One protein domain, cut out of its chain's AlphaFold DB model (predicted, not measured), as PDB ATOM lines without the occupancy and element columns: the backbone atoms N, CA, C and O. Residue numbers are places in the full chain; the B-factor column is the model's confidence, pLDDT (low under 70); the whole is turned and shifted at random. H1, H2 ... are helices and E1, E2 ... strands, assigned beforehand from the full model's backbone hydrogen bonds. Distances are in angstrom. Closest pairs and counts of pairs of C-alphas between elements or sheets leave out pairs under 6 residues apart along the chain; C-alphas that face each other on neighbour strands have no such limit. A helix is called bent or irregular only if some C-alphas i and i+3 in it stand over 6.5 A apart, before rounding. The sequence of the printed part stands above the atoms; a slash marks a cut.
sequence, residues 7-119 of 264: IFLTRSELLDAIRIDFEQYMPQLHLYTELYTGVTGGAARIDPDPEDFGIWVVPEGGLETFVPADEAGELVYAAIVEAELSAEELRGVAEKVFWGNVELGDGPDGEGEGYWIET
ATOM      1  N   ILE A   7      65.205  -2.187  36.928       94.44
ATOM      2  CA  ILE A   7      65.099  -1.074  35.979       94.44
ATOM      3  C   ILE A   7      64.130  -0.050  36.560       94.44
ATOM      4  O   ILE A   7      63.049  -0.420  37.016       94.44
ATOM      5  N   PHE A   8      64.520   1.223  36.553       96.69
ATOM      6  CA  PHE A   8      63.623   2.325  36.881       96.69
ATOM      7  C   PHE A   8      62.915   2.813  35.623       96.69
ATOM      8  O   PHE A   8      63.560   2.967  34.589       96.69
ATOM      9  N   LEU A   9      61.613   3.074  35.730       97.56
ATOM     10  CA  LEU A   9      60.828   3.753  34.706       97.56
ATOM     11  C   LEU A   9      59.959   4.827  35.360       97.56
ATOM     12  O   LEU A   9      59.277   4.580  36.362       97.56
ATOM     13  N   THR A  10      59.915   6.007  34.754       97.62
ATOM     14  CA  THR A  10      58.867   6.994  35.028       97.62
ATOM     15  C   THR A  10      57.502   6.464  34.573       97.62
ATOM     16  O   THR A  10      57.401   5.487  33.830       97.62
ATOM     17  N   ARG A  11      56.403   7.119  34.971       97.38
ATOM     18  CA  ARG A  11      55.055   6.722  34.520       97.38
ATOM     19  C   ARG A  11      54.932   6.673  32.992       97.38
ATOM     20  O   ARG A  11      54.311   5.750  32.475       97.38
ATOM     21  N   SER A  12      55.473   7.666  32.288       96.81
ATOM     22  CA  SER A  12      55.421   7.712  30.822       96.81
ATOM     23  C   SER A  12      56.215   6.569  30.202       96.81
ATOM     24  O   SER A  12      55.688   5.864  29.349       96.81
ATOM     25  N   GLU A  13      57.432   6.329  30.689       97.81
ATOM     26  CA  GLU A  13      58.277   5.241  30.186       97.81
ATOM     27  C   GLU A  13      57.682   3.869  30.501       97.81
ATOM     28  O   GLU A  13      57.805   2.949  29.698       97.81
ATOM     29  N   LEU A  14      56.987   3.727  31.633       98.31
ATOM     30  CA  LEU A  14      56.276   2.501  31.972       98.31
ATOM     31  C   LEU A  14      55.140   2.208  30.988       98.31
ATOM     32  O   LEU A  14      54.985   1.068  30.556       98.31
ATOM     33  N   LEU A  15      54.347   3.220  30.631       98.38
ATOM     34  CA  LEU A  15      53.284   3.066  29.634       98.38
ATOM     35  C   LEU A  15      53.868   2.712  28.262       98.38
ATOM     36  O   LEU A  15      53.395   1.769  27.627       98.38
ATOM     37  N   ASP A  16      54.944   3.384  27.848       98.25
ATOM     38  CA  ASP A  16      55.648   3.045  26.609       98.25
ATOM     39  C   ASP A  16      56.204   1.613  26.638       98.25
ATOM     40  O   ASP A  16      56.064   0.878  25.660       98.25
ATOM     41  N   ALA A  17      56.770   1.177  27.766       97.81
ATOM     42  CA  ALA A  17      57.268  -0.185  27.938       97.81
ATOM     43  C   ALA A  17      56.143  -1.230  27.872       97.81
ATOM     44  O   ALA A  17      56.343  -2.295  27.289       97.81
ATOM     45  N   ILE A  18      54.956  -0.936  28.421       98.44
ATOM     46  CA  ILE A  18      53.776  -1.809  28.305       98.44
ATOM     47  C   ILE A  18      53.348  -1.930  26.838       98.44
ATOM     48  O   ILE A  18      53.099  -3.038  26.365       98.44
ATOM     49  N   ARG A  19      53.300  -0.813  26.102       98.06
ATOM     50  CA  ARG A  19      52.966  -0.829  24.671       98.06
ATOM     51  C   ARG A  19      53.968  -1.663  23.873       98.06
ATOM     52  O   ARG A  19      53.565  -2.537  23.110       98.06
ATOM     53  N   ILE A  20      55.264  -1.436  24.094       96.19
ATOM     54  CA  ILE A  20      56.338  -2.198  23.441       96.19
ATOM     55  C   ILE A  20      56.198  -3.692  23.752       96.19
ATOM     56  O   ILE A  20      56.317  -4.507  22.843       96.19
ATOM     57  N   ASP A  21      55.904  -4.067  24.999       96.88
ATOM     58  CA  ASP A  21      55.693  -5.467  25.378       96.88
ATOM     59  C   ASP A  21      54.532  -6.118  24.603       96.88
ATOM     60  O   ASP A  21      54.658  -7.255  24.144       96.88
ATOM     61  N   PHE A  22      53.425  -5.397  24.410       96.94
ATOM     62  CA  PHE A  22      52.268  -5.907  23.666       96.94
ATOM     63  C   PHE A  22      52.560  -6.084  22.171       96.94
ATOM     64  O   PHE A  22      52.033  -7.013  21.559       96.94
ATOM     65  N   GLU A  23      53.414  -5.234  21.599       94.12
ATOM     66  CA  GLU A  23      53.821  -5.279  20.187       94.12
ATOM     67  C   GLU A  23      54.948  -6.298  19.920       94.12
ATOM     68  O   GLU A  23      55.060  -6.842  18.820       94.12
ATOM     69  N   GLN A  24      55.813  -6.551  20.906       91.62
ATOM     70  CA  GLN A  24      57.061  -7.297  20.716       91.62
ATOM     71  C   GLN A  24      56.867  -8.814  20.563       91.62
ATOM     72  O   GLN A  24      57.706  -9.481  19.949       91.62
ATOM     73  N   TYR A  25      55.803  -9.380  21.134       91.75
ATOM     74  CA  TYR A  25      55.585 -10.828  21.192       91.75
ATOM     75  C   TYR A  25      54.306 -11.249  20.465       91.75
ATOM     76  O   TYR A  25      53.424 -10.445  20.186       91.75
ATOM     77  N   MET A  26      54.158 -12.559  20.226       91.00
ATOM     78  CA  MET A  26      52.861 -13.126  19.838       91.00
ATOM     79  C   MET A  26      51.771 -12.745  20.855       91.00
ATOM     80  O   MET A  26      52.081 -12.766  22.058       91.00
ATOM     81  N   PRO A  27      50.517 -12.504  20.408       93.12
ATOM     82  CA  PRO A  27      49.422 -12.044  21.258       93.12
ATOM     83  C   PRO A  27      49.302 -12.799  22.582       93.12
ATOM     84  O   PRO A  27      49.430 -14.023  22.641       93.12
ATOM     85  N   GLN A  28      49.071 -12.038  23.647       95.06
ATOM     86  CA  GLN A  28      49.087 -12.495  25.035       95.06
ATOM     87  C   GLN A  28      47.652 -12.522  25.585       95.06
ATOM     88  O   GLN A  28      47.306 -11.769  26.495       95.06
ATOM     89  N   LEU A  29      46.779 -13.329  24.973       95.31
ATOM     90  CA  LEU A  29      45.323 -13.226  25.138       95.31
ATOM     91  C   LEU A  29      44.859 -13.344  26.592       95.31
ATOM     92  O   LEU A  29      43.993 -12.582  27.022       95.31
ATOM     93  N   HIS A  30      45.448 -14.243  27.380       95.69
ATOM     94  CA  HIS A  30      45.111 -14.364  28.794       95.69
ATOM     95  C   HIS A  30      45.422 -13.076  29.564       95.69
ATOM     96  O   HIS A  30      44.548 -12.561  30.266       95.69
ATOM     97  N   LEU A  31      46.625 -12.524  29.378       97.00
ATOM     98  CA  LEU A  31      47.026 -11.252  29.979       97.00
ATOM     99  C   LEU A  31      46.070 -10.131  29.553       97.00
ATOM    100  O   LEU A  31      45.590  -9.384  30.401       97.00
ATOM    101  N   TYR A  32      45.736 -10.053  28.264       97.69
ATOM    102  CA  TYR A  32      44.821  -9.044  27.729       97.69
ATOM    103  C   TYR A  32      43.435  -9.128  28.374       97.69
ATOM    104  O   TYR A  32      42.908  -8.108  28.817       97.69
ATOM    105  N   THR A  33      42.866 -10.331  28.522       97.12
ATOM    106  CA  THR A  33      41.561 -10.499  29.189       97.12
ATOM    107  C   THR A  33      41.589 -10.094  30.664       97.12
ATOM    108  O   THR A  33      40.652  -9.452  31.150       97.12
ATOM    109  N   GLU A  34      42.667 -10.434  31.377       97.06
ATOM    110  CA  GLU A  34      42.830 -10.108  32.793       97.06
ATOM    111  C   GLU A  34      42.990  -8.597  33.005       97.06
ATOM    112  O   GLU A  34      42.349  -8.024  33.892       97.06
ATOM    113  N   LEU A  35      43.813  -7.947  32.180       98.12
ATOM    114  CA  LEU A  35      44.035  -6.505  32.239       98.12
ATOM    115  C   LEU A  35      42.783  -5.728  31.837       98.12
ATOM    116  O   LEU A  35      42.378  -4.842  32.582       98.12
ATOM    117  N   TYR A  36      42.122  -6.096  30.734       97.88
ATOM    118  CA  TYR A  36      40.888  -5.435  30.301       97.88
ATOM    119  C   TYR A  36      39.832  -5.435  31.409       97.88
ATOM    120  O   TYR A  36      39.290  -4.387  31.762       97.88
ATOM    121  N   THR A  37      39.581  -6.611  31.993       96.31
ATOM    122  CA  THR A  37      38.610  -6.785  33.082       96.31
ATOM    123  C   THR A  37      39.003  -5.959  34.308       96.31
ATOM    124  O   THR A  37      38.163  -5.288  34.904       96.31
ATOM    125  N   GLY A  38      40.289  -5.979  34.680       95.31
ATOM    126  CA  GLY A  38      40.788  -5.264  35.854       95.31
ATOM    127  C   GLY A  38      40.775  -3.741  35.719       95.31
ATOM    128  O   GLY A  38      40.579  -3.056  36.716       95.31
ATOM    129  N   VAL A  39      40.970  -3.222  34.507       96.25
ATOM    130  CA  VAL A  39      41.104  -1.782  34.237       96.25
ATOM    131  C   VAL A  39      39.762  -1.129  33.923       96.25
ATOM    132  O   VAL A  39      39.498  -0.022  34.379       96.25
ATOM    133  N   THR A  40      38.900  -1.800  33.157       94.69
ATOM    134  CA  THR A  40      37.645  -1.200  32.668       94.69
ATOM    135  C   THR A  40      36.433  -1.512  33.541       94.69
ATOM    136  O   THR A  40      35.393  -0.884  33.379       94.69
ATOM    137  N   GLY A  41      36.513  -2.533  34.405       90.50
ATOM    138  CA  GLY A  41      35.343  -3.096  35.092       90.50
ATOM    139  C   GLY A  41      34.393  -3.887  34.178       90.50
ATOM    140  O   GLY A  41      33.437  -4.493  34.669       90.50
ATOM    141  N   GLY A  42      34.654  -3.916  32.865       93.88
ATOM    142  CA  GLY A  42      33.998  -4.799  31.907       93.88
ATOM    143  C   GLY A  42      34.431  -6.258  32.072       93.88
ATOM    144  O   GLY A  42      35.160  -6.615  32.995       93.88
ATOM    145  N   ALA A  43      33.990  -7.122  31.162       96.38
ATOM    146  CA  ALA A  43      34.394  -8.526  31.133       96.38
ATOM    147  C   ALA A  43      35.119  -8.854  29.828       96.38
ATOM    148  O   ALA A  43      34.763  -8.334  28.773       96.38
ATOM    149  N   ALA A  44      36.098  -9.752  29.885       97.12
ATOM    150  CA  ALA A  44      36.733 -10.302  28.696       97.12
ATOM    151  C   ALA A  44      36.981 -11.808  28.836       97.12
ATOM    152  O   ALA A  44      37.191 -12.320  29.938       97.12
ATOM    153  N   ARG A  45      36.964 -12.525  27.710       95.50
ATOM    154  CA  ARG A  45      37.285 -13.958  27.632       95.50
ATOM    155  C   ARG A  45      37.978 -14.283  26.315       95.50
ATOM    156  O   ARG A  45      37.724 -13.634  25.308       95.50
ATOM    157  N   ILE A  46      38.810 -15.315  26.317       95.00
ATOM    158  CA  ILE A  46      39.439 -15.837  25.098       95.00
ATOM    159  C   ILE A  46      38.374 -16.568  24.263       95.00
ATOM    160  O   ILE A  46      37.469 -17.196  24.832       95.00
ATOM    161  N   ASP A  47      38.448 -16.463  22.936       93.00
ATOM    162  CA  ASP A  47      37.643 -17.310  22.053       93.00
ATOM    163  C   ASP A  47      38.082 -18.786  22.180       93.00
ATOM    164  O   ASP A  47      39.281 -19.074  22.168       93.00
ATOM    165  N   PRO A  48      37.154 -19.740  22.386       86.38
ATOM    166  CA  PRO A  48      37.507 -21.154  22.465       86.38
ATOM    167  C   PRO A  48      37.905 -21.782  21.119       86.38
ATOM    168  O   PRO A  48      38.478 -22.875  21.138       86.38
ATOM    169  N   ASP A  49      37.562 -21.166  19.986       84.81
ATOM    170  CA  ASP A  49      37.911 -21.654  18.657       84.81
ATOM    171  C   ASP A  49      39.332 -21.200  18.278       84.81
ATOM    172  O   ASP A  49      39.592 -20.001  18.153       84.81
ATOM    173  N   PRO A  50      40.285 -22.129  18.081       74.69
ATOM    174  CA  PRO A  50      41.634 -21.770  17.662       74.69
ATOM    175  C   PRO A  50      41.698 -21.185  16.240       74.69
ATOM    176  O   PRO A  50      42.723 -20.594  15.897       74.69
ATOM    177  N   GLU A  51      40.662 -21.358  15.409       81.25
ATOM    178  CA  GLU A  51      40.580 -20.714  14.090       81.25
ATOM    179  C   GLU A  51      40.238 -19.217  14.206       81.25
ATOM    180  O   GLU A  51      40.750 -18.418  13.419       81.25
ATOM    181  N   ASP A  52      39.476 -18.829  15.234       83.31
ATOM    182  CA  ASP A  52      39.105 -17.443  15.547       83.31
ATOM    183  C   ASP A  52      39.985 -16.891  16.685       83.31
ATOM    184  O   ASP A  52      39.536 -16.563  17.783       83.31
ATOM    185  N   PHE A  53      41.290 -16.785  16.416       88.56
ATOM    186  CA  PHE A  53      42.281 -16.339  17.399       88.56
ATOM    187  C   PHE A  53      42.026 -14.885  17.846       88.56
ATOM    188  O   PHE A  53      42.340 -13.928  17.132       88.56
ATOM    189  N   GLY A  54      41.461 -14.712  19.046       94.50
ATOM    190  CA  GLY A  54      41.095 -13.406  19.595       94.50
ATOM    191  C   GLY A  54      40.411 -13.467  20.963       94.50
ATOM    192  O   GLY A  54      40.419 -14.491  21.654       94.50
ATOM    193  N   ILE A  55      39.833 -12.340  21.374       96.50
ATOM    194  CA  ILE A  55      39.103 -12.198  22.640       96.50
ATOM    195  C   ILE A  55      37.706 -11.626  22.403       96.50
ATOM    196  O   ILE A  55      37.487 -10.795  21.528       96.50
ATOM    197  N   TRP A  56      36.757 -12.029  23.238       97.38
ATOM    198  CA  TRP A  56      35.473 -11.357  23.377       97.38
ATOM    199  C   TRP A  56      35.536 -10.382  24.537       97.38
ATOM    200  O   TRP A  56      35.988 -10.750  25.625       97.38
ATOM    201  N   VAL A  57      35.044  -9.167  24.321       97.44
ATOM    202  CA  VAL A  57      34.969  -8.117  25.339       97.44
ATOM    203  C   VAL A  57      33.535  -7.641  25.518       97.44
ATOM    204  O   VAL A  57      32.770  -7.539  24.560       97.44
ATOM    205  N   VAL A  58      33.176  -7.328  26.757       96.56
ATOM    206  CA  VAL A  58      31.902  -6.731  27.156       96.56
ATOM    207  C   VAL A  58      32.230  -5.469  27.953       96.56
ATOM    208  O   VAL A  58      32.605  -5.579  29.124       96.56
ATOM    209  N   PRO A  59      32.102  -4.273  27.353       92.62
ATOM    210  CA  PRO A  59      32.226  -3.019  28.089       92.62
ATOM    211  C   PRO A  59      31.169  -2.924  29.196       92.62
ATOM    212  O   PRO A  59      30.121  -3.573  29.119       92.62
ATOM    213  N   GLU A  60      31.387  -2.077  30.201       88.06
ATOM    214  CA  GLU A  60      30.390  -1.857  31.253       88.06
ATOM    215  C   GLU A  60      29.065  -1.344  30.648       88.06
ATOM    216  O   GLU A  60      28.991  -0.264  30.063       88.06
ATOM    217  N   GLY A  61      28.004  -2.157  30.733       84.12
ATOM    218  CA  GLY A  61      26.700  -1.853  30.124       84.12
ATOM    219  C   GLY A  61      26.644  -1.969  28.591       84.12
ATOM    220  O   GLY A  61      25.648  -1.555  27.992       84.12
ATOM    221  N   GLY A  62      27.687  -2.516  27.960       89.12
ATOM    222  CA  GLY A  62      27.803  -2.699  26.514       89.12
ATOM    223  C   GLY A  62      27.349  -4.071  26.009       89.12
ATOM    224  O   GLY A  62      26.903  -4.936  26.763       89.12
ATOM    225  N   LEU A  63      27.467  -4.263  24.693       92.44
ATOM    226  CA  LEU A  63      27.274  -5.559  24.038       92.44
ATOM    227  C   LEU A  63      28.614  -6.279  23.873       92.44
ATOM    228  O   LEU A  63      29.650  -5.641  23.693       92.44
ATOM    229  N   GLU A  64      28.563  -7.609  23.897       96.44
ATOM    230  CA  GLU A  64      29.728  -8.455  23.642       96.44
ATOM    231  C   GLU A  64      30.211  -8.281  22.194       96.44
ATOM    232  O   GLU A  64      29.412  -8.354  21.256       96.44
ATOM    233  N   THR A  65      31.507  -8.030  22.015       96.94
ATOM    234  CA  THR A  65      32.148  -7.826  20.706       96.94
ATOM    235  C   THR A  65      33.420  -8.661  20.610       96.94
ATOM    236  O   THR A  65      34.157  -8.773  21.589       96.94
ATOM    237  N   PHE A  66      33.664  -9.256  19.442       97.06
ATOM    238  CA  PHE A  66      34.896  -9.987  19.155       97.06
ATOM    239  C   PHE A  66      36.000  -9.027  18.715       97.06
ATOM    240  O   PHE A  66      35.752  -8.115  17.925       97.06
ATOM    241  N   VAL A  67      37.208  -9.267  19.212       97.38
ATOM    242  CA  VAL A  67      38.415  -8.496  18.925       97.38
ATOM    243  C   VAL A  67      39.500  -9.478  18.479       97.38
ATOM    244  O   VAL A  67      39.893 -10.342  19.275       97.38
ATOM    245  N   PRO A  68      39.989  -9.370  17.233       96.31
ATOM    246  CA  PRO A  68      41.095 -10.182  16.738       96.31
ATOM    247  C   PRO A  68      42.352 -10.065  17.612       96.31
ATOM    248  O   PRO A  68      42.616  -9.026  18.219       96.31
ATOM    249  N   ALA A  69      43.147 -11.132  17.689       94.12
ATOM    250  CA  ALA A  69      44.326 -11.191  18.555       94.12
ATOM    251  C   ALA A  69      45.396 -10.125  18.256       94.12
ATOM    252  O   ALA A  69      46.077  -9.674  19.178       94.12
ATOM    253  N   ASP A  70      45.548  -9.733  16.993       93.69
ATOM    254  CA  ASP A  70      46.462  -8.680  16.538       93.69
ATOM    255  C   ASP A  70      45.977  -7.263  16.889       93.69
ATOM    256  O   ASP A  70      46.792  -6.350  16.989       93.69
ATOM    257  N   GLU A  71      44.682  -7.086  17.164       96.88
ATOM    258  CA  GLU A  71      44.090  -5.820  17.625       96.88
ATOM    259  C   GLU A  71      43.919  -5.764  19.156       96.88
ATOM    260  O   GLU A  71      43.843  -4.688  19.753       96.88
ATOM    261  N   ALA A  72      43.881  -6.922  19.823       97.00
ATOM    262  CA  ALA A  72      43.590  -7.030  21.252       97.00
ATOM    263  C   ALA A  72      44.597  -6.286  22.146       97.00
ATOM    264  O   ALA A  72      44.200  -5.706  23.157       97.00
ATOM    265  N   GLY A  73      45.883  -6.275  21.778       97.69
ATOM    266  CA  GLY A  73      46.912  -5.545  22.525       97.69
ATOM    267  C   GLY A  73      46.656  -4.035  22.539       97.69
ATOM    268  O   GLY A  73      46.661  -3.421  23.604       97.69
ATOM    269  N   GLU A  74      46.345  -3.458  21.375       98.12
ATOM    270  CA  GLU A  74      46.056  -2.025  21.237       98.12
ATOM    271  C   GLU A  74      44.795  -1.628  22.010       98.12
ATOM    272  O   GLU A  74      44.795  -0.632  22.733       98.12
ATOM    273  N   LEU A  75      43.740  -2.449  21.942       97.94
ATOM    274  CA  LEU A  75      42.520  -2.226  22.720       97.94
ATOM    275  C   LEU A  75      42.809  -2.139  24.227       97.94
ATOM    276  O   LEU A  75      42.301  -1.253  24.916       97.94
ATOM    277  N   VAL A  76      43.604  -3.075  24.755       98.31
ATOM    278  CA  VAL A  76      43.930  -3.117  26.187       98.31
ATOM    279  C   VAL A  76      44.853  -1.970  26.577       98.31
ATOM    280  O   VAL A  76      44.663  -1.377  27.638       98.31
ATOM    281  N   TYR A  77      45.822  -1.626  25.729       98.56
ATOM    282  CA  TYR A  77      46.691  -0.478  25.964       98.56
ATOM    283  C   TYR A  77      45.892   0.830  26.030       98.56
ATOM    284  O   TYR A  77      46.036   1.586  26.994       98.56
ATOM    285  N   ALA A  78      44.982   1.055  25.078       98.19
ATOM    286  CA  ALA A  78      44.088   2.210  25.085       98.19
ATOM    287  C   ALA A  78      43.257   2.270  26.377       98.19
ATOM    288  O   ALA A  78      43.218   3.311  27.031       98.19
ATOM    289  N   ALA A  79      42.691   1.140  26.814       97.62
ATOM    290  CA  ALA A  79      41.947   1.065  28.070       97.62
ATOM    291  C   ALA A  79      42.800   1.436  29.301       97.62
ATOM    292  O   ALA A  79      42.319   2.139  30.188       97.62
ATOM    293  N   ILE A  80      44.067   1.000  29.360       98.31
ATOM    294  CA  ILE A  80      45.006   1.359  30.443       98.31
ATOM    295  C   ILE A  80      45.256   2.869  30.480       98.31
ATOM    296  O   ILE A  80      45.266   3.462  31.562       98.31
ATOM    297  N   VAL A  81      45.456   3.490  29.316       97.81
ATOM    298  CA  VAL A  81      45.707   4.934  29.207       97.81
ATOM    299  C   VAL A  81      44.461   5.736  29.588       97.81
ATOM    300  O   VAL A  81      44.561   6.679  30.374       97.81
ATOM    301  N   GLU A  82      43.291   5.349  29.077       96.75
ATOM    302  CA  GLU A  82      42.015   6.035  29.322       96.75
ATOM    303  C   GLU A  82      41.546   5.944  30.778       96.75
ATOM    304  O   GLU A  82      40.900   6.868  31.270       96.75
ATOM    305  N   ALA A  83      41.879   4.861  31.484       95.88
ATOM    306  CA  ALA A  83      41.465   4.661  32.871       95.88
ATOM    307  C   ALA A  83      42.174   5.582  33.882       95.88
ATOM    308  O   ALA A  83      41.780   5.604  35.047       95.88
ATOM    309  N   GLU A  84      43.221   6.313  33.472       94.44
ATOM    310  CA  GLU A  84      43.991   7.227  34.332       94.44
ATOM    311  C   GLU A  84      44.404   6.603  35.684       94.44
ATOM    312  O   GLU A  84      44.351   7.243  36.734       94.44
ATOM    313  N   LEU A  85      44.849   5.341  35.650       97.38
ATOM    314  CA  LEU A  85      45.155   4.529  36.836       97.38
ATOM    315  C   LEU A  85      46.068   5.246  37.842       97.38
ATOM    316  O   LEU A  85      47.063   5.869  37.450       97.38
ATOM    317  N   SER A  86      45.805   5.081  39.140       97.62
ATOM    318  CA  SER A  86      46.728   5.494  40.206       97.62
ATOM    319  C   SER A  86      48.080   4.770  40.105       97.62
ATOM    320  O   SER A  86      48.229   3.800  39.358       97.62
ATOM    321  N   ALA A  87      49.095   5.236  40.844       97.62
ATOM    322  CA  ALA A  87      50.417   4.603  40.825       97.62
ATOM    323  C   ALA A  87      50.353   3.123  41.246       97.62
ATOM    324  O   ALA A  87      50.938   2.260  40.601       97.62
ATOM    325  N   GLU A  88      49.559   2.809  42.264       97.88
ATOM    326  CA  GLU A  88      49.368   1.458  42.788       97.88
ATOM    327  C   GLU A  88      48.631   0.540  41.813       97.88
ATOM    328  O   GLU A  88      48.970  -0.639  41.695       97.88
ATOM    329  N   GLU A  89      47.637   1.066  41.099       98.12
ATOM    330  CA  GLU A  89      46.918   0.311  40.069       98.12
ATOM    331  C   GLU A  89      47.823   0.036  38.866       98.12
ATOM    332  O   GLU A  89      47.907  -1.105  38.407       98.12
ATOM    333  N   LEU A  90      48.565   1.048  38.400       98.44
ATOM    334  CA  LEU A  90      49.505   0.890  37.292       98.44
ATOM    335  C   LEU A  90      50.675  -0.035  37.665       98.44
ATOM    336  O   LEU A  90      51.109  -0.829  36.833       98.44
ATOM    337  N   ARG A  91      51.126  -0.019  38.925       98.44
ATOM    338  CA  ARG A  91      52.076  -1.004  39.462       98.44
ATOM    339  C   ARG A  91      51.531  -2.423  39.317       98.44
ATOM    340  O   ARG A  91      52.240  -3.292  38.828       98.44
ATOM    341  N   GLY A  92      50.269  -2.655  39.685       98.25
ATOM    342  CA  GLY A  92      49.628  -3.966  39.537       98.25
ATOM    343  C   GLY A  92      49.504  -4.424  38.078       98.25
ATOM    344  O   GLY A  92      49.647  -5.613  37.795       98.25
ATOM    345  N   VAL A  93      49.286  -3.494  37.140       98.44
ATOM    346  CA  VAL A  93      49.365  -3.781  35.696       98.44
ATOM    347  C   VAL A  93      50.792  -4.174  35.314       98.44
ATOM    348  O   VAL A  93      50.991  -5.226  34.712       98.44
ATOM    349  N   ALA A  94      51.787  -3.383  35.714       98.38
ATOM    350  CA  ALA A  94      53.193  -3.624  35.409       98.38
ATOM    351  C   ALA A  94      53.697  -4.975  35.944       98.38
ATOM    352  O   ALA A  94      54.371  -5.695  35.215       98.38
ATOM    353  N   GLU A  95      53.320  -5.377  37.160       98.00
ATOM    354  CA  GLU A  95      53.696  -6.686  37.723       98.00
ATOM    355  C   GLU A  95      53.207  -7.851  36.845       98.00
ATOM    356  O   GLU A  95      53.935  -8.821  36.611       98.00
ATOM    357  N   LYS A  96      51.988  -7.739  36.299       97.25
ATOM    358  CA  LYS A  96      51.425  -8.738  35.376       97.25
ATOM    359  C   LYS A  96      52.080  -8.688  34.005       97.25
ATOM    360  O   LYS A  96      52.336  -9.739  33.422       97.25
ATOM    361  N   VAL A  97      52.344  -7.486  33.490       97.69
ATOM    362  CA  VAL A  97      52.972  -7.305  32.180       97.69
ATOM    363  C   VAL A  97      54.410  -7.808  32.214       97.69
ATOM    364  O   VAL A  97      54.758  -8.609  31.365       97.69
ATOM    365  N   PHE A  98      55.230  -7.449  33.198       96.81
ATOM    366  CA  PHE A  98      56.672  -7.736  33.171       96.81
ATOM    367  C   PHE A  98      57.095  -9.015  33.913       96.81
ATOM    368  O   PHE A  98      58.273  -9.369  33.884       96.81
ATOM    369  N   TRP A  99      56.152  -9.733  34.538       95.25
ATOM    370  CA  TRP A  99      56.391 -10.954  35.334       95.25
ATOM    371  C   TRP A  99      57.420 -10.763  36.458       95.25
ATOM    372  O   TRP A  99      58.143 -11.692  36.825       95.25
ATOM    373  N   GLY A 100      57.487  -9.551  36.998       92.69
ATOM    374  CA  GLY A 100      58.432  -9.148  38.028       92.69
ATOM    375  C   GLY A 100      57.723  -8.389  39.138       92.69
ATOM    376  O   GLY A 100      56.629  -7.863  38.942       92.69
ATOM    377  N   ASN A 101      58.345  -8.340  40.314       96.06
ATOM    378  CA  ASN A 101      57.892  -7.424  41.353       96.06
ATOM    379  C   ASN A 101      58.165  -5.982  40.909       96.06
ATOM    380  O   ASN A 101      59.196  -5.717  40.283       96.06
ATOM    381  N   VAL A 102      57.244  -5.079  41.236       97.69
ATOM    382  CA  VAL A 102      57.403  -3.654  40.958       97.69
ATOM    383  C   VAL A 102      57.282  -2.879  42.262       97.69
ATOM    384  O   VAL A 102      56.261  -2.953  42.943       97.69
ATOM    385  N   GLU A 103      58.309  -2.107  42.596       97.12
ATOM    386  CA  GLU A 103      58.318  -1.223  43.761       97.12
ATOM    387  C   GLU A 103      58.148   0.234  43.319       97.12
ATOM    388  O   GLU A 103      58.718   0.665  42.320       97.12
ATOM    389  N   LEU A 104      57.365   1.010  44.068       97.69
ATOM    390  CA  LEU A 104      57.284   2.456  43.865       97.69
ATOM    391  C   LEU A 104      58.385   3.143  44.665       97.69
ATOM    392  O   LEU A 104      58.630   2.781  45.819       97.69
ATOM    393  N   GLY A 105      59.017   4.155  44.083       95.88
ATOM    394  CA  GLY A 105      60.024   4.932  44.796       95.88
ATOM    395  C   GLY A 105      60.675   6.011  43.949       95.88
ATOM    396  O   GLY A 105      60.359   6.172  42.772       95.88
ATOM    397  N   ASP A 106      61.601   6.737  44.572       95.31
ATOM    398  CA  ASP A 106      62.410   7.748  43.899       95.31
ATOM    399  C   ASP A 106      63.332   7.102  42.857       95.31
ATOM    400  O   ASP A 106      63.985   6.082  43.112       95.31
ATOM    401  N   GLY A 107      63.382   7.718  41.685       92.31
ATOM    402  CA  GLY A 107      64.276   7.381  40.595       92.31
ATOM    403  C   GLY A 107      65.704   7.867  40.819       92.31
ATOM    404  O   GLY A 107      65.975   8.684  41.712       92.31
ATOM    405  N   PRO A 108      66.646   7.367  40.007       91.56
ATOM    406  CA  PRO A 108      68.017   7.848  40.021       91.56
ATOM    407  C   PRO A 108      68.079   9.326  39.610       91.56
ATOM    408  O   PRO A 108      67.177   9.860  38.974       91.56
ATOM    409  N   ASP A 109      69.145  10.007  40.035       88.06
ATOM    410  CA  ASP A 109      69.543  11.331  39.534       88.06
ATOM    411  C   ASP A 109      68.461  12.435  39.530       88.06
ATOM    412  O   ASP A 109      68.573  13.438  38.826       88.06
ATOM    413  N   GLY A 110      67.450  12.314  40.397       84.00
ATOM    414  CA  GLY A 110      66.388  13.311  40.543       84.00
ATOM    415  C   GLY A 110      65.266  13.197  39.509       84.00
ATOM    416  O   GLY A 110      64.514  14.157  39.347       84.00
ATOM    417  N   GLU A 111      65.119  12.042  38.857       85.44
ATOM    418  CA  GLU A 111      64.034  11.740  37.907       85.44
ATOM    419  C   GLU A 111      62.630  11.709  38.548       85.44
ATOM    420  O   GLU A 111      61.621  11.668  37.845       85.44
ATOM    421  N   GLY A 112      62.544  11.822  39.878       91.12
ATOM    422  CA  GLY A 112      61.289  11.864  40.631       91.12
ATOM    423  C   GLY A 112      60.752  10.472  40.952       91.12
ATOM    424  O   GLY A 112      61.474   9.489  40.854       91.12
ATOM    425  N   GLU A 113      59.496  10.376  41.382       94.81
ATOM    426  CA  GLU A 113      58.878   9.091  41.727       94.81
ATOM    427  C   GLU A 113      58.544   8.267  40.470       94.81
ATOM    428  O   GLU A 113      58.067   8.794  39.461       94.81
ATOM    429  N   GLY A 114      58.741   6.953  40.548       97.06
ATOM    430  CA  GLY A 114      58.446   6.018  39.465       97.06
ATOM    431  C   GLY A 114      58.409   4.566  39.932       97.06
ATOM    432  O   GLY A 114      58.036   4.276  41.071       97.06
ATOM    433  N   TYR A 115      58.765   3.658  39.024       98.06
ATOM    434  CA  TYR A 115      58.565   2.218  39.162       98.06
ATOM    435  C   TYR A 115      59.892   1.485  38.994       98.06
ATOM    436  O   TYR A 115      60.520   1.556  37.942       98.06
ATOM    437  N   TRP A 116      60.294   0.748  40.022       97.56
ATOM    438  CA  TRP A 116      61.447  -0.142  40.009       97.56
ATOM    439  C   TRP A 116      60.988  -1.563  39.705       97.56
ATOM    440  O   TRP A 116      60.323  -2.187  40.528       97.56
ATOM    441  N   ILE A 117      61.329  -2.069  38.523       97.38
ATOM    442  CA  ILE A 117      60.894  -3.377  38.025       97.38
ATOM    443  C   ILE A 117      62.026  -4.385  38.176       97.38
ATOM    444  O   ILE A 117      63.115  -4.192  37.632       97.38
ATOM    445  N   GLU A 118      61.759  -5.489  38.872       96.44
ATOM    446  CA  GLU A 118      62.666  -6.638  38.934       96.44
ATOM    447  C   GLU A 118      62.702  -7.377  37.598       96.44
ATOM    448  O   GLU A 118      61.688  -7.891  37.127       96.44
ATOM    449  N   THR A 119      63.890  -7.481  37.002       94.75
ATOM    450  CA  THR A 119      64.076  -8.198  35.732       94.75
ATOM    451  C   THR A 119      64.219  -9.707  35.938       94.75
ATOM    452  O   THR A 119      63.897 -10.489  35.040       94.75
TER     453      THR A 119
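Overview. This is residues 7 to 119 of the 264 residues of the protein "Putative zinc-or iron-chelating domain-containing protein" of Desulfovibrio bizertensis DSM 18034 (UniProt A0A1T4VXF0). Four nearly aligned helices, H1, H3, H2 and H4, stand round a square as a bundle in the middle, and a small three-stranded sheet covers each of two opposite sides, so that sheet, helices and sheet follow one another along the longest axis. One sheet, E1, E6 and E5, packs on H4 and on residues 11 to 17 of H1; the other, E2, E3 and E4, packs on H2 and on residues 69 to 75 of H3. The printed part has 113 residues, with four named helices and six named strands in the order E1 H1 H2 E2 E3 E4 H3 H4 E5 E6. Both sheets are antiparallel, ordered E1 - E6 - E5 and E2 - E3 - E4, and the class is mixed, helices and strands. The whole is compact by its radius of gyration of the C-alphas, 14.9 A, yet elongated in outline, with spans of 49 by 29 by 18 A.

Arrangement. E1, residues 7 to 9, is an edge strand and the antiparallel neighbour of E6, residues 113 to 118, with N 9 and O 115 2.9 A apart, within hydrogen-bond range. E6 is also the antiparallel neighbour of E5, residues 102 to 106, with N 116 and O 103 2.8 A apart; E5 and E6 form a hairpin. H1, residues 11 to 24, and H4, residues 87 to 98, are on the same face of this sheet, giving two layers, a sheet with helices on one face. H4 has a height over the sheet of 8.7 A and H1 one of 10.3 A. H1 touches H4 at a shallow tilt of 26 degrees, the same way, the closest C-alphas being those of Ile 18 and Val 97, 6.8 A apart; H4 touches H1 with residues 94 to 97 alone. H1 also touches H3, residues 69 to 82, at a shallow tilt of 8 degrees, opposite ways, closest at the C-alphas of Phe 22 and Gly 73, 5.5 A. H3 touches H2, residues 29 to 40, at a shallow tilt of 25 degrees, the same way, closest at the C-alphas of Tyr 36 and Val 76, 5.6 A. H2 and H4 only just touch, with 3 pairs of C-alphas within 8 A, the closest those of Leu 35 and Val 93, 6.9 A. H1 and H2 are apart. E2, residues 43 to 46, E3, residues 54 to 58, and E4, residues 65 to 68, form a meander, each strand the antiparallel neighbour of the one before. N 45 and O 56 are 2.9 A apart between E2 and E3, and N 67 and O 55 are 2.8 A apart between E3 and E4. H2 and H3 are on the same face of this second sheet, again two layers. H2 runs along E2, at 4 degrees on the local plane and a height of 7.9 A. Every O i to N i+4 pair is within hydrogen-bond range in H1, H2 and H4; in H3 it is 8 of 10.

Along the chain. E1 begins at C-alpha 7, (65.099, -1.074, 35.979). H1 is 19.8 A long from first to last C-alpha, H2 16.1 A, H3 20.4 A and H4 15.8 A. H3 is irregular, but only just: C-alphas 70 and 73 are 6.8 A apart. It begins at C-alpha 69, (44.326, -11.191, 18.555). E2 measures 10.7 A, E3 13.6 A, E5 12.8 A and E6 16.4 A, and E6 ends at C-alpha 118, (62.666, -6.638, 38.934).

Size, cuts and confidence. The two C-alphas farthest apart, those of Asp 49 and Asp 109, are 50.2 A apart, while those of Ile 7 and Thr 119 are 7.2 A apart. The printed part has no cut and no long link. The mean pLDDT of the printed part is 95.1, and no printed residue is under 70.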